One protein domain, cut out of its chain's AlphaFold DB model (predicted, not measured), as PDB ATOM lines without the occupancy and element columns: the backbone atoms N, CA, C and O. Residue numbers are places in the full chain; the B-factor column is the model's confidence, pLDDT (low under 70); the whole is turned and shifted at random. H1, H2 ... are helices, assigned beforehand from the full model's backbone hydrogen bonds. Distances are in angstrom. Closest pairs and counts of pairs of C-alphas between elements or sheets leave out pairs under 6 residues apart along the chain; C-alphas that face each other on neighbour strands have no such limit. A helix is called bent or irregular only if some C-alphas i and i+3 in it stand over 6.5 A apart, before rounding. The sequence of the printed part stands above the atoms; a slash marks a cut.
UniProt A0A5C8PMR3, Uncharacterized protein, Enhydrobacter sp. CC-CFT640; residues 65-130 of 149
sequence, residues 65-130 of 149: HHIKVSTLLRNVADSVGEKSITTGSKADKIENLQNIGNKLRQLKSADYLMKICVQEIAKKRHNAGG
ATOM      1  N   HIS A  65      95.616  60.023 158.676       92.75
ATOM      2  CA  HIS A  65      95.570  61.450 158.375       92.75
ATOM      3  C   HIS A  65      95.853  61.716 156.895       92.75
ATOM      4  O   HIS A  65      96.985  61.608 156.427       92.75
ATOM      5  N   HIS A  66      94.832  62.142 156.152       93.69
ATOM      6  CA  HIS A  66      95.008  62.547 154.759       93.69
ATOM      7  C   HIS A  66      95.478  64.000 154.646       93.69
ATOM      8  O   HIS A  66      94.845  64.919 155.169       93.69
ATOM      9  N   ILE A  67      96.545  64.215 153.874       94.06
ATOM     10  CA  ILE A  67      97.017  65.542 153.467       94.06
ATOM     11  C   ILE A  67      96.893  65.640 151.947       94.06
ATOM     12  O   ILE A  67      97.641  65.013 151.200       94.06
ATOM     13  N   LYS A  68      95.913  66.417 151.473       93.25
ATOM     14  CA  LYS A  68      95.696  66.648 150.040       93.25
ATOM     15  C   LYS A  68      96.468  67.884 149.590       93.25
ATOM     16  O   LYS A  68      96.092  69.005 149.922       93.25
ATOM     17  N   VAL A  69      97.494  67.681 148.761       92.50
ATOM     18  CA  VAL A  69      98.302  68.770 148.177       92.50
ATOM     19  C   VAL A  69      97.427  69.776 147.429       92.50
ATOM     20  O   VAL A  69      97.640  70.977 147.540       92.50
ATOM     21  N   SER A  70      96.399  69.304 146.720       91.12
ATOM     22  CA  SER A  70      95.458  70.178 146.015       91.12
ATOM     23  C   SER A  70      94.699  71.119 146.947       91.12
ATOM     24  O   SER A  70      94.420  72.235 146.541       91.12
ATOM     25  N   THR A  71      94.389  70.720 148.182       92.31
ATOM     26  CA  THR A  71      93.787  71.614 149.184       92.31
ATOM     27  C   THR A  71      94.803  72.646 149.664       92.31
ATOM     28  O   THR A  71      94.493  73.833 149.692       92.31
ATOM     29  N   LEU A  72      96.031  72.217 149.969       92.44
ATOM     30  CA  LEU A  72      97.095  73.122 150.416       92.44
ATOM     31  C   LEU A  72      97.435  74.180 149.359       92.44
ATOM     32  O   LEU A  72      97.608  75.343 149.703       92.44
ATOM     33  N   LEU A  73      97.470  73.794 148.079       91.50
ATOM     34  CA  LEU A  73      97.705  74.700 146.953       91.50
ATOM     35  C   LEU A  73      96.684  75.836 146.892       91.50
ATOM     36  O   LEU A  73      97.071  76.973 146.649       91.50
ATOM     37  N   ARG A  74      95.398  75.557 147.144       90.81
ATOM     38  CA  ARG A  74      94.354  76.598 147.138       90.81
ATOM     39  C   ARG A  74      94.598  77.647 148.212       90.81
ATOM     40  O   ARG A  74      94.405  78.823 147.949       90.81
ATOM     41  N   ASN A  75      95.076  77.225 149.380       89.12
ATOM     42  CA  ASN A  75      95.331  78.119 150.510       89.12
ATOM     43  C   ASN A  75      96.527  79.053 150.279       89.12
ATOM     44  O   ASN A  75      96.668  80.047 150.985       89.12
ATOM     45  N   VAL A  76      97.413  78.718 149.337       90.00
ATOM     46  CA  VAL A  76      98.632  79.490 149.049       90.00
ATOM     47  C   VAL A  76      98.656  80.070 147.636       90.00
ATOM     48  O   VAL A  76      99.644  80.703 147.267       90.00
ATOM     49  N   ALA A  77      97.598  79.879 146.843       89.12
ATOM     50  CA  ALA A  77      97.520  80.351 145.459       89.12
ATOM     51  C   ALA A  77      97.697  81.876 145.370       89.12
ATOM     52  O   ALA A  77      98.515  82.359 144.585       89.12
ATOM     53  N   ASP A  78      97.047  82.617 146.272       88.44
ATOM     54  CA  ASP A  78      97.120  84.080 146.302       88.44
ATOM     55  C   ASP A  78      98.556  84.588 146.534       88.44
ATOM     56  O   ASP A  78      98.926  85.662 146.063       88.44
ATOM     57  N   SER A  79      99.419  83.793 147.186       85.62
ATOM     58  CA  SER A  79     100.822  84.159 147.450       85.62
ATOM     59  C   SER A  79     101.706  84.237 146.197       85.62
ATOM     60  O   SER A  79     102.845  84.711 146.273       85.62
ATOM     61  N   VAL A  80     101.196  83.755 145.058       85.06
ATOM     62  CA  VAL A  80     101.818  83.860 143.730       85.06
ATOM     63  C   VAL A  80     100.950  84.641 142.740       85.06
ATOM     64  O   VAL A  80     101.172  84.554 141.537       85.06
ATOM     65  N   GLY A  81      99.973  85.408 143.237       84.31
ATOM     66  CA  GLY A  81      99.073  86.207 142.403       84.31
ATOM     67  C   GLY A  81      98.083  85.376 141.584       84.31
ATOM     68  O   GLY A  81      97.493  85.889 140.639       84.31
ATOM     69  N   GLU A  82      97.903  84.101 141.930       86.25
ATOM     70  CA  GLU A  82      96.960  83.201 141.273       86.25
ATOM     71  C   GLU A  82      95.715  82.998 142.121       86.25
ATOM     72  O   GLU A  82      95.784  82.976 143.345       86.25
ATOM     73  N   LYS A  83      94.585  82.732 141.466       83.75
ATOM     74  CA  LYS A  83      93.371  82.279 142.146       83.75
ATOM     75  C   LYS A  83      93.085  80.839 141.760       83.75
ATOM     76  O   LYS A  83      93.106  80.485 140.581       83.75
ATOM     77  N   SER A  84      92.780  80.005 142.756       79.81
ATOM     78  CA  SER A  84      92.242  78.676 142.471       79.81
ATOM     79  C   SER A  84      90.887  78.837 141.796       79.81
ATOM     80  O   SER A  84      89.941  79.333 142.406       79.81
ATOM     81  N   ILE A  85      90.762  78.320 140.581       80.56
ATOM     82  CA  ILE A  85      89.475  78.241 139.901       80.56
ATOM     83  C   ILE A  85      88.604  77.212 140.639       80.56
ATOM     84  O   ILE A  85      89.026  76.082 140.912       80.56
ATOM     85  N   THR A  86      87.389  77.614 141.013       74.69
ATOM     86  CA  THR A  86      86.400  76.760 141.699       74.69
ATOM     87  C   THR A  86      85.260  76.328 140.775       74.69
ATOM     88  O   THR A  86      84.648  75.275 140.994       74.69
ATOM     89  N   THR A  87      85.025  77.081 139.703       78.12
ATOM     90  CA  THR A  87      84.014  76.856 138.661       78.12
ATOM     91  C   THR A  87      84.625  76.176 137.424       78.12
ATOM     92  O   THR A  87      85.824  75.927 137.385       78.12
ATOM     93  N   GLY A  88      83.819  75.768 136.444       82.94
ATOM     94  CA  GLY A  88      84.324  75.133 135.214       82.94
ATOM     95  C   GLY A  88      84.513  73.613 135.286       82.94
ATOM     96  O   GLY A  88      84.076  72.949 136.239       82.94
ATOM     97  N   SER A  89      85.132  73.063 134.238       89.62
ATOM     98  CA  SER A  89      85.287  71.623 134.044       89.62
ATOM     99  C   SER A  89      86.282  71.020 135.043       89.62
ATOM    100  O   SER A  89      87.092  71.707 135.675       89.62
ATOM    101  N   LYS A  90      86.239  69.695 135.222       87.81
ATOM    102  CA  LYS A  90      87.220  69.002 136.072       87.81
ATOM    103  C   LYS A  90      88.639  69.119 135.503       87.81
ATOM    104  O   LYS A  90      89.579  69.187 136.291       87.81
ATOM    105  N   ALA A  91      88.780  69.143 134.177       89.50
ATOM    106  CA  ALA A  91      90.068  69.303 133.514       89.50
ATOM    107  C   ALA A  91      90.654  70.690 133.811       89.50
ATOM    108  O   ALA A  91      91.772  70.765 134.316       89.50
ATOM    109  N   ASP A  92      89.852  71.746 133.665       90.38
ATOM    110  CA  ASP A  92      90.269  73.139 133.893       90.38
ATOM    111  C   ASP A  92      90.775  73.331 135.329       90.38
ATOM    112  O   ASP A  92      91.800  73.964 135.581       90.38
ATOM    113  N   LYS A  93      90.085  72.722 136.301       90.31
ATOM    114  CA  LYS A  93      90.485  72.765 137.716       90.31
ATOM    115  C   LYS A  93      91.812  72.053 137.964       90.31
ATOM    116  O   LYS A  93      92.595  72.497 138.804       90.31
ATOM    117  N   ILE A  94      92.046  70.924 137.297       90.62
ATOM    118  CA  ILE A  94      93.300  70.172 137.424       90.62
ATOM    119  C   ILE A  94      94.444  70.978 136.814       90.62
ATOM    120  O   ILE A  94      95.470  71.148 137.471       90.62
ATOM    121  N   GLU A  95      94.249  71.508 135.610       92.00
ATOM    122  CA  GLU A  95      95.238  72.322 134.909       92.00
ATOM    123  C   GLU A  95      95.591  73.585 135.704       92.00
ATOM    124  O   GLU A  95      96.766  73.865 135.943       92.00
ATOM    125  N   ASN A  96      94.592  74.300 136.229       93.44
ATOM    126  CA  ASN A  96      94.814  75.469 137.077       93.44
ATOM    127  C   ASN A  96      95.671  75.138 138.312       93.44
ATOM    128  O   ASN A  96      96.647  75.832 138.590       93.44
ATOM    129  N   LEU A  97      95.374  74.044 139.021       92.69
ATOM    130  CA  LEU A  97      96.172  73.620 140.176       92.69
ATOM    131  C   LEU A  97      97.601  73.211 139.794       92.69
ATOM    132  O   LEU A  97      98.535  73.475 140.555       92.69
ATOM    133  N   GLN A  98      97.787  72.576 138.636       92.62
ATOM    134  CA  GLN A  98      99.116  72.243 138.119       92.62
ATOM    135  C   GLN A  98      99.916  73.513 137.810       92.62
ATOM    136  O   GLN A  98     101.068  73.619 138.236       92.62
ATOM    137  N   ASN A  99      99.291  74.501 137.168       93.75
ATOM    138  CA  ASN A  99      99.903  75.789 136.847       93.75
ATOM    139  C   ASN A  99     100.298  76.564 138.108       93.75
ATOM    140  O   ASN A  99     101.440  77.015 138.212       93.75
ATOM    141  N   ILE A 100      99.415  76.634 139.110       93.88
ATOM    142  CA  ILE A 100      99.726  77.219 140.425       93.88
ATOM    143  C   ILE A 100     100.926  76.500 141.056       93.88
ATOM    144  O   ILE A 100     101.878  77.138 141.507       93.88
ATOM    145  N   GLY A 101     100.921  75.164 141.051       92.94
ATOM    146  CA  GLY A 101     102.025  74.363 141.575       92.94
ATOM    147  C   GLY A 101     103.353  74.624 140.858       92.94
ATOM    148  O   GLY A 101     104.399  74.678 141.503       92.94
ATOM    149  N   ASN A 102     103.334  74.805 139.538       94.50
ATOM    150  CA  ASN A 102     104.523  75.136 138.751       94.50
ATOM    151  C   ASN A 102     105.048  76.535 139.092       94.50
ATOM    152  O   ASN A 102     106.240  76.680 139.366       94.50
ATOM    153  N   LYS A 103     104.163  77.533 139.188       94.75
ATOM    154  CA  LYS A 103     104.529  78.902 139.586       94.75
ATOM    155  C   LYS A 103     105.130  78.957 140.986       94.75
ATOM    156  O   LYS A 103     106.169  79.580 141.177       94.75
ATOM    157  N   LEU A 104     104.554  78.246 141.957       93.56
ATOM    158  CA  LEU A 104     105.113  78.154 143.313       93.56
ATOM    159  C   LEU A 104     106.532  77.574 143.316       93.56
ATOM    160  O   LEU A 104     107.399  78.076 144.033       93.56
ATOM    161  N   ARG A 105     106.789  76.548 142.496       92.75
ATOM    162  CA  ARG A 105     108.128  75.954 142.385       92.75
ATOM    163  C   ARG A 105     109.146  76.902 141.760       92.75
ATOM    164  O   ARG A 105     110.288  76.918 142.206       92.75
ATOM    165  N   GLN A 106     108.728  77.687 140.769       94.25
ATOM    166  CA  GLN A 106     109.578  78.674 140.102       94.25
ATOM    167  C   GLN A 106     109.869  79.889 140.994       94.25
ATOM    168  O   GLN A 106     111.012  80.318 141.085       94.25
ATOM    169  N   LEU A 107     108.850  80.428 141.671       93.88
ATOM    170  CA  LEU A 107     108.952  81.681 142.427       93.88
ATOM    171  C   LEU A 107     109.487  81.510 143.851       93.88
ATOM    172  O   LEU A 107     110.032  82.457 144.412       93.88
ATOM    173  N   LYS A 108     109.273  80.346 144.478       92.19
ATOM    174  CA  LYS A 108     109.671  80.106 145.874       92.19
ATOM    175  C   LYS A 108     110.836  79.129 145.963       92.19
ATOM    176  O   LYS A 108     111.896  79.483 146.460       92.19
ATOM    177  N   SER A 109     110.614  77.872 145.576       92.75
ATOM    178  CA  SER A 109     111.639  76.814 145.551       92.75
ATOM    179  C   SER A 109     111.071  75.513 144.985       92.75
ATOM    180  O   SER A 109     109.885  75.220 145.150       92.75
ATOM    181  N   ALA A 110     111.925  74.684 144.380       92.69
ATOM    182  CA  ALA A 110     111.522  73.399 143.801       92.69
ATOM    183  C   ALA A 110     110.846  72.450 144.815       92.69
ATOM    184  O   ALA A 110     109.945  71.690 144.454       92.69
ATOM    185  N   ASP A 111     111.236  72.525 146.089       94.06
ATOM    186  CA  ASP A 111     110.726  71.712 147.195       94.06
ATOM    187  C   ASP A 111     109.599  72.393 147.997       94.06
ATOM    188  O   ASP A 111     109.144  71.853 149.008       94.06
ATOM    189  N   TYR A 112     109.096  73.550 147.551       93.62
ATOM    190  CA  TYR A 112     108.086  74.328 148.279       93.62
ATOM    191  C   TYR A 112     106.833  73.511 148.634       93.62
ATOM    192  O   TYR A 112     106.360  73.554 149.769       93.62
ATOM    193  N   LEU A 113     106.326  72.696 147.700       91.88
ATOM    194  CA  LEU A 113     105.154  71.850 147.962       91.88
ATOM    195  C   LEU A 113     105.424  70.765 149.012       91.88
ATOM    196  O   LEU A 113     104.525  70.389 149.762       91.88
ATOM    197  N   MET A 114     106.662  70.278 149.101       92.81
ATOM    198  CA  MET A 114     107.041  69.351 150.164       92.81
ATOM    199  C   MET A 114     107.111  70.069 151.508       92.81
ATOM    200  O   MET A 114     106.592  69.548 152.493       92.81
ATOM    201  N   LYS A 115     107.664  71.287 151.548       94.00
ATOM    202  CA  LYS A 115     107.732  72.107 152.767       94.00
ATOM    203  C   LYS A 115     106.349  72.371 153.361       94.00
ATOM    204  O   LYS A 115     106.171  72.166 154.557       94.00
ATOM    205  N   ILE A 116     105.356  72.735 152.545       93.94
ATOM    206  CA  ILE A 116     103.983  72.953 153.041       93.94
ATOM    207  C   ILE A 116     103.335  71.655 153.550       93.94
ATOM    208  O   ILE A 116     102.611  71.688 154.540       93.94
ATOM    209  N   CYS A 117     103.624  70.500 152.937       94.81
ATOM    210  CA  CYS A 117     103.127  69.210 153.428       94.81
ATOM    211  C   CYS A 117     103.765  68.844 154.773       94.81
ATOM    212  O   CYS A 117     103.065  68.450 155.699       94.81
ATOM    213  N   VAL A 118     105.084  69.015 154.904       93.12
ATOM    214  CA  VAL A 118     105.808  68.786 156.164       93.12
ATOM    215  C   VAL A 118     105.318  69.739 157.254       93.12
ATOM    216  O   VAL A 118     105.135  69.318 158.395       93.12
ATOM    217  N   GLN A 119     105.046  70.998 156.910       92.94
ATOM    218  CA  GLN A 119     104.452  71.963 157.829       92.94
ATOM    219  C   GLN A 119     103.061  71.515 158.296       92.94
ATOM    220  O   GLN A 119     102.758  71.627 159.480       92.94
ATOM    221  N   GLU A 120     102.227  70.982 157.403       93.88
ATOM    222  CA  GLU A 120     100.905  70.459 157.760       93.88
ATOM    223  C   GLU A 120     101.000  69.236 158.690       93.88
ATOM    224  O   GLU A 120     100.278  69.159 159.684       93.88
ATOM    225  N   ILE A 121     101.951  68.328 158.442       91.50
ATOM    226  CA  ILE A 121     102.262  67.216 159.356       91.50
ATOM    227  C   ILE A 121     102.679  67.759 160.729       91.50
ATOM    228  O   ILE A 121     102.167  67.314 161.754       91.50
ATOM    229  N   ALA A 122     103.581  68.743 160.764       89.25
ATOM    230  CA  ALA A 122     104.051  69.341 162.010       89.25
ATOM    231  C   ALA A 122     102.913  70.011 162.798       89.25
ATOM    232  O   ALA A 122     102.814  69.817 164.008       89.25
ATOM    233  N   LYS A 123     102.007  70.732 162.123       89.94
ATOM    234  CA  LYS A 123     100.805  71.315 162.744       89.94
ATOM    235  C   LYS A 123      99.905  70.241 163.349       89.94
ATOM    236  O   LYS A 123      99.496  70.372 164.499       89.94
ATOM    237  N   LYS A 124      99.637  69.156 162.615       89.19
ATOM    238  CA  LYS A 124      98.831  68.034 163.122       89.19
ATOM    239  C   LYS A 124      99.464  67.391 164.352       89.19
ATOM    240  O   LYS A 124      98.786  67.230 165.361       89.19
ATOM    241  N   ARG A 125     100.772  67.114 164.309       86.25
ATOM    242  CA  ARG A 125     101.527  66.597 165.463       86.25
ATOM    243  C   ARG A 125     101.449  67.538 166.662       86.25
ATOM    244  O   ARG A 125     101.277  67.074 167.783       86.25
ATOM    245  N   HIS A 126     101.559  68.846 166.432       85.69
ATOM    246  CA  HIS A 126     101.483  69.844 167.495       85.69
ATOM    247  C   HIS A 126     100.109  69.865 168.157       85.69
ATOM    248  O   HIS A 126     100.022  69.752 169.377       85.69
ATOM    249  N   ASN A 127      99.048  69.907 167.354       86.00
ATOM    250  CA  ASN A 127      97.674  69.919 167.847       86.00
ATOM    251  C   ASN A 127      97.308  68.626 168.596       86.00
ATOM    252  O   ASN A 127      96.516  68.669 169.529       86.00
ATOM    253  N   ALA A 128      97.920  67.495 168.234       83.44
ATOM    254  CA  ALA A 128      97.769  66.220 168.937       83.44
ATOM    255  C   ALA A 128      98.627  66.105 170.218       83.44
ATOM    256  O   ALA A 128      98.688  65.039 170.828       83.44
ATOM    257  N   GLY A 129      99.352  67.158 170.622       81.56
ATOM    258  CA  GLY A 129     100.254  67.113 171.781       81.56
ATOM    259  C   GLY A 129     101.480  66.212 171.574       81.56
ATOM    260  O   GLY A 129     102.105  65.763 172.536       81.56
ATOM    261  N   GLY A 130     101.831  65.937 170.315       74.25
ATOM    262  CA  GLY A 130     102.885  65.013 169.901       74.25
ATOM    263  C   GLY A 130     104.309  65.540 170.066       74.25
ATOM    264  O   GLY A 130     105.239  64.889 169.597       74.25
TER     265      GLY A 130
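This is residues 65 to 130 of the 149 residues of an uncharacterized protein of Enhydrobacter sp. CC-CFT640 (UniProt A0A5C8PMR3). The longest helix, H2, meets H3 near one end in a broad V, and the shorter, irregular H1 packs across H2 on the inner side of that corner. The 66 printed residues hold three named helices, H1, H2, H3 in chain order, and no named strand: all helix. The whole is only just loose, close to compact, with a radius of gyration of the C-alphas of 13.1 A, and elongated, spanning 40 by 24 by 15 A.

H2, residues 90 to 107, is 26.0 A long from C-alpha 90 at (87.220, 69.002, 136.072). H3, residues 112 to 127, is 22.6 A long and ends at C-alpha 127, (97.674, 69.919, 167.847). H1, residues 69 to 80, spans 16.1 A and is irregular: C-alphas 75 and 78 are 7.5 A apart.

H2 and H1 touch, the closest C-alphas being those of Ile 100 and Ala 77, 6.3 A, at a steep tilt of 57 degrees, the same way. H2 touches H3 with residues 101 to 105 alone, closest at the C-alphas of Arg 105 and Tyr 112, 6.1 A, about perpendicular at 84 degrees. H1 touches H3 with residues 69 to 72 alone, closest at the C-alphas of Val 69 and Cys 117, 7.1 A, at a steep tilt of 65 degrees, opposite ways. Every O i to N i+4 pair is within hydrogen-bond range in H2 and H3; in H1 4 of 8 are.

The C-alphas farthest apart, of Ser 89 and Gly 129, are 40.8 A apart. The printed part has no cut; the link H2 to H3 is tight, H1 to H2 short. Residues 87 to 92, of which 90 to 92 belong to H2, stand free. No printed residue is under 70 in pLDDT.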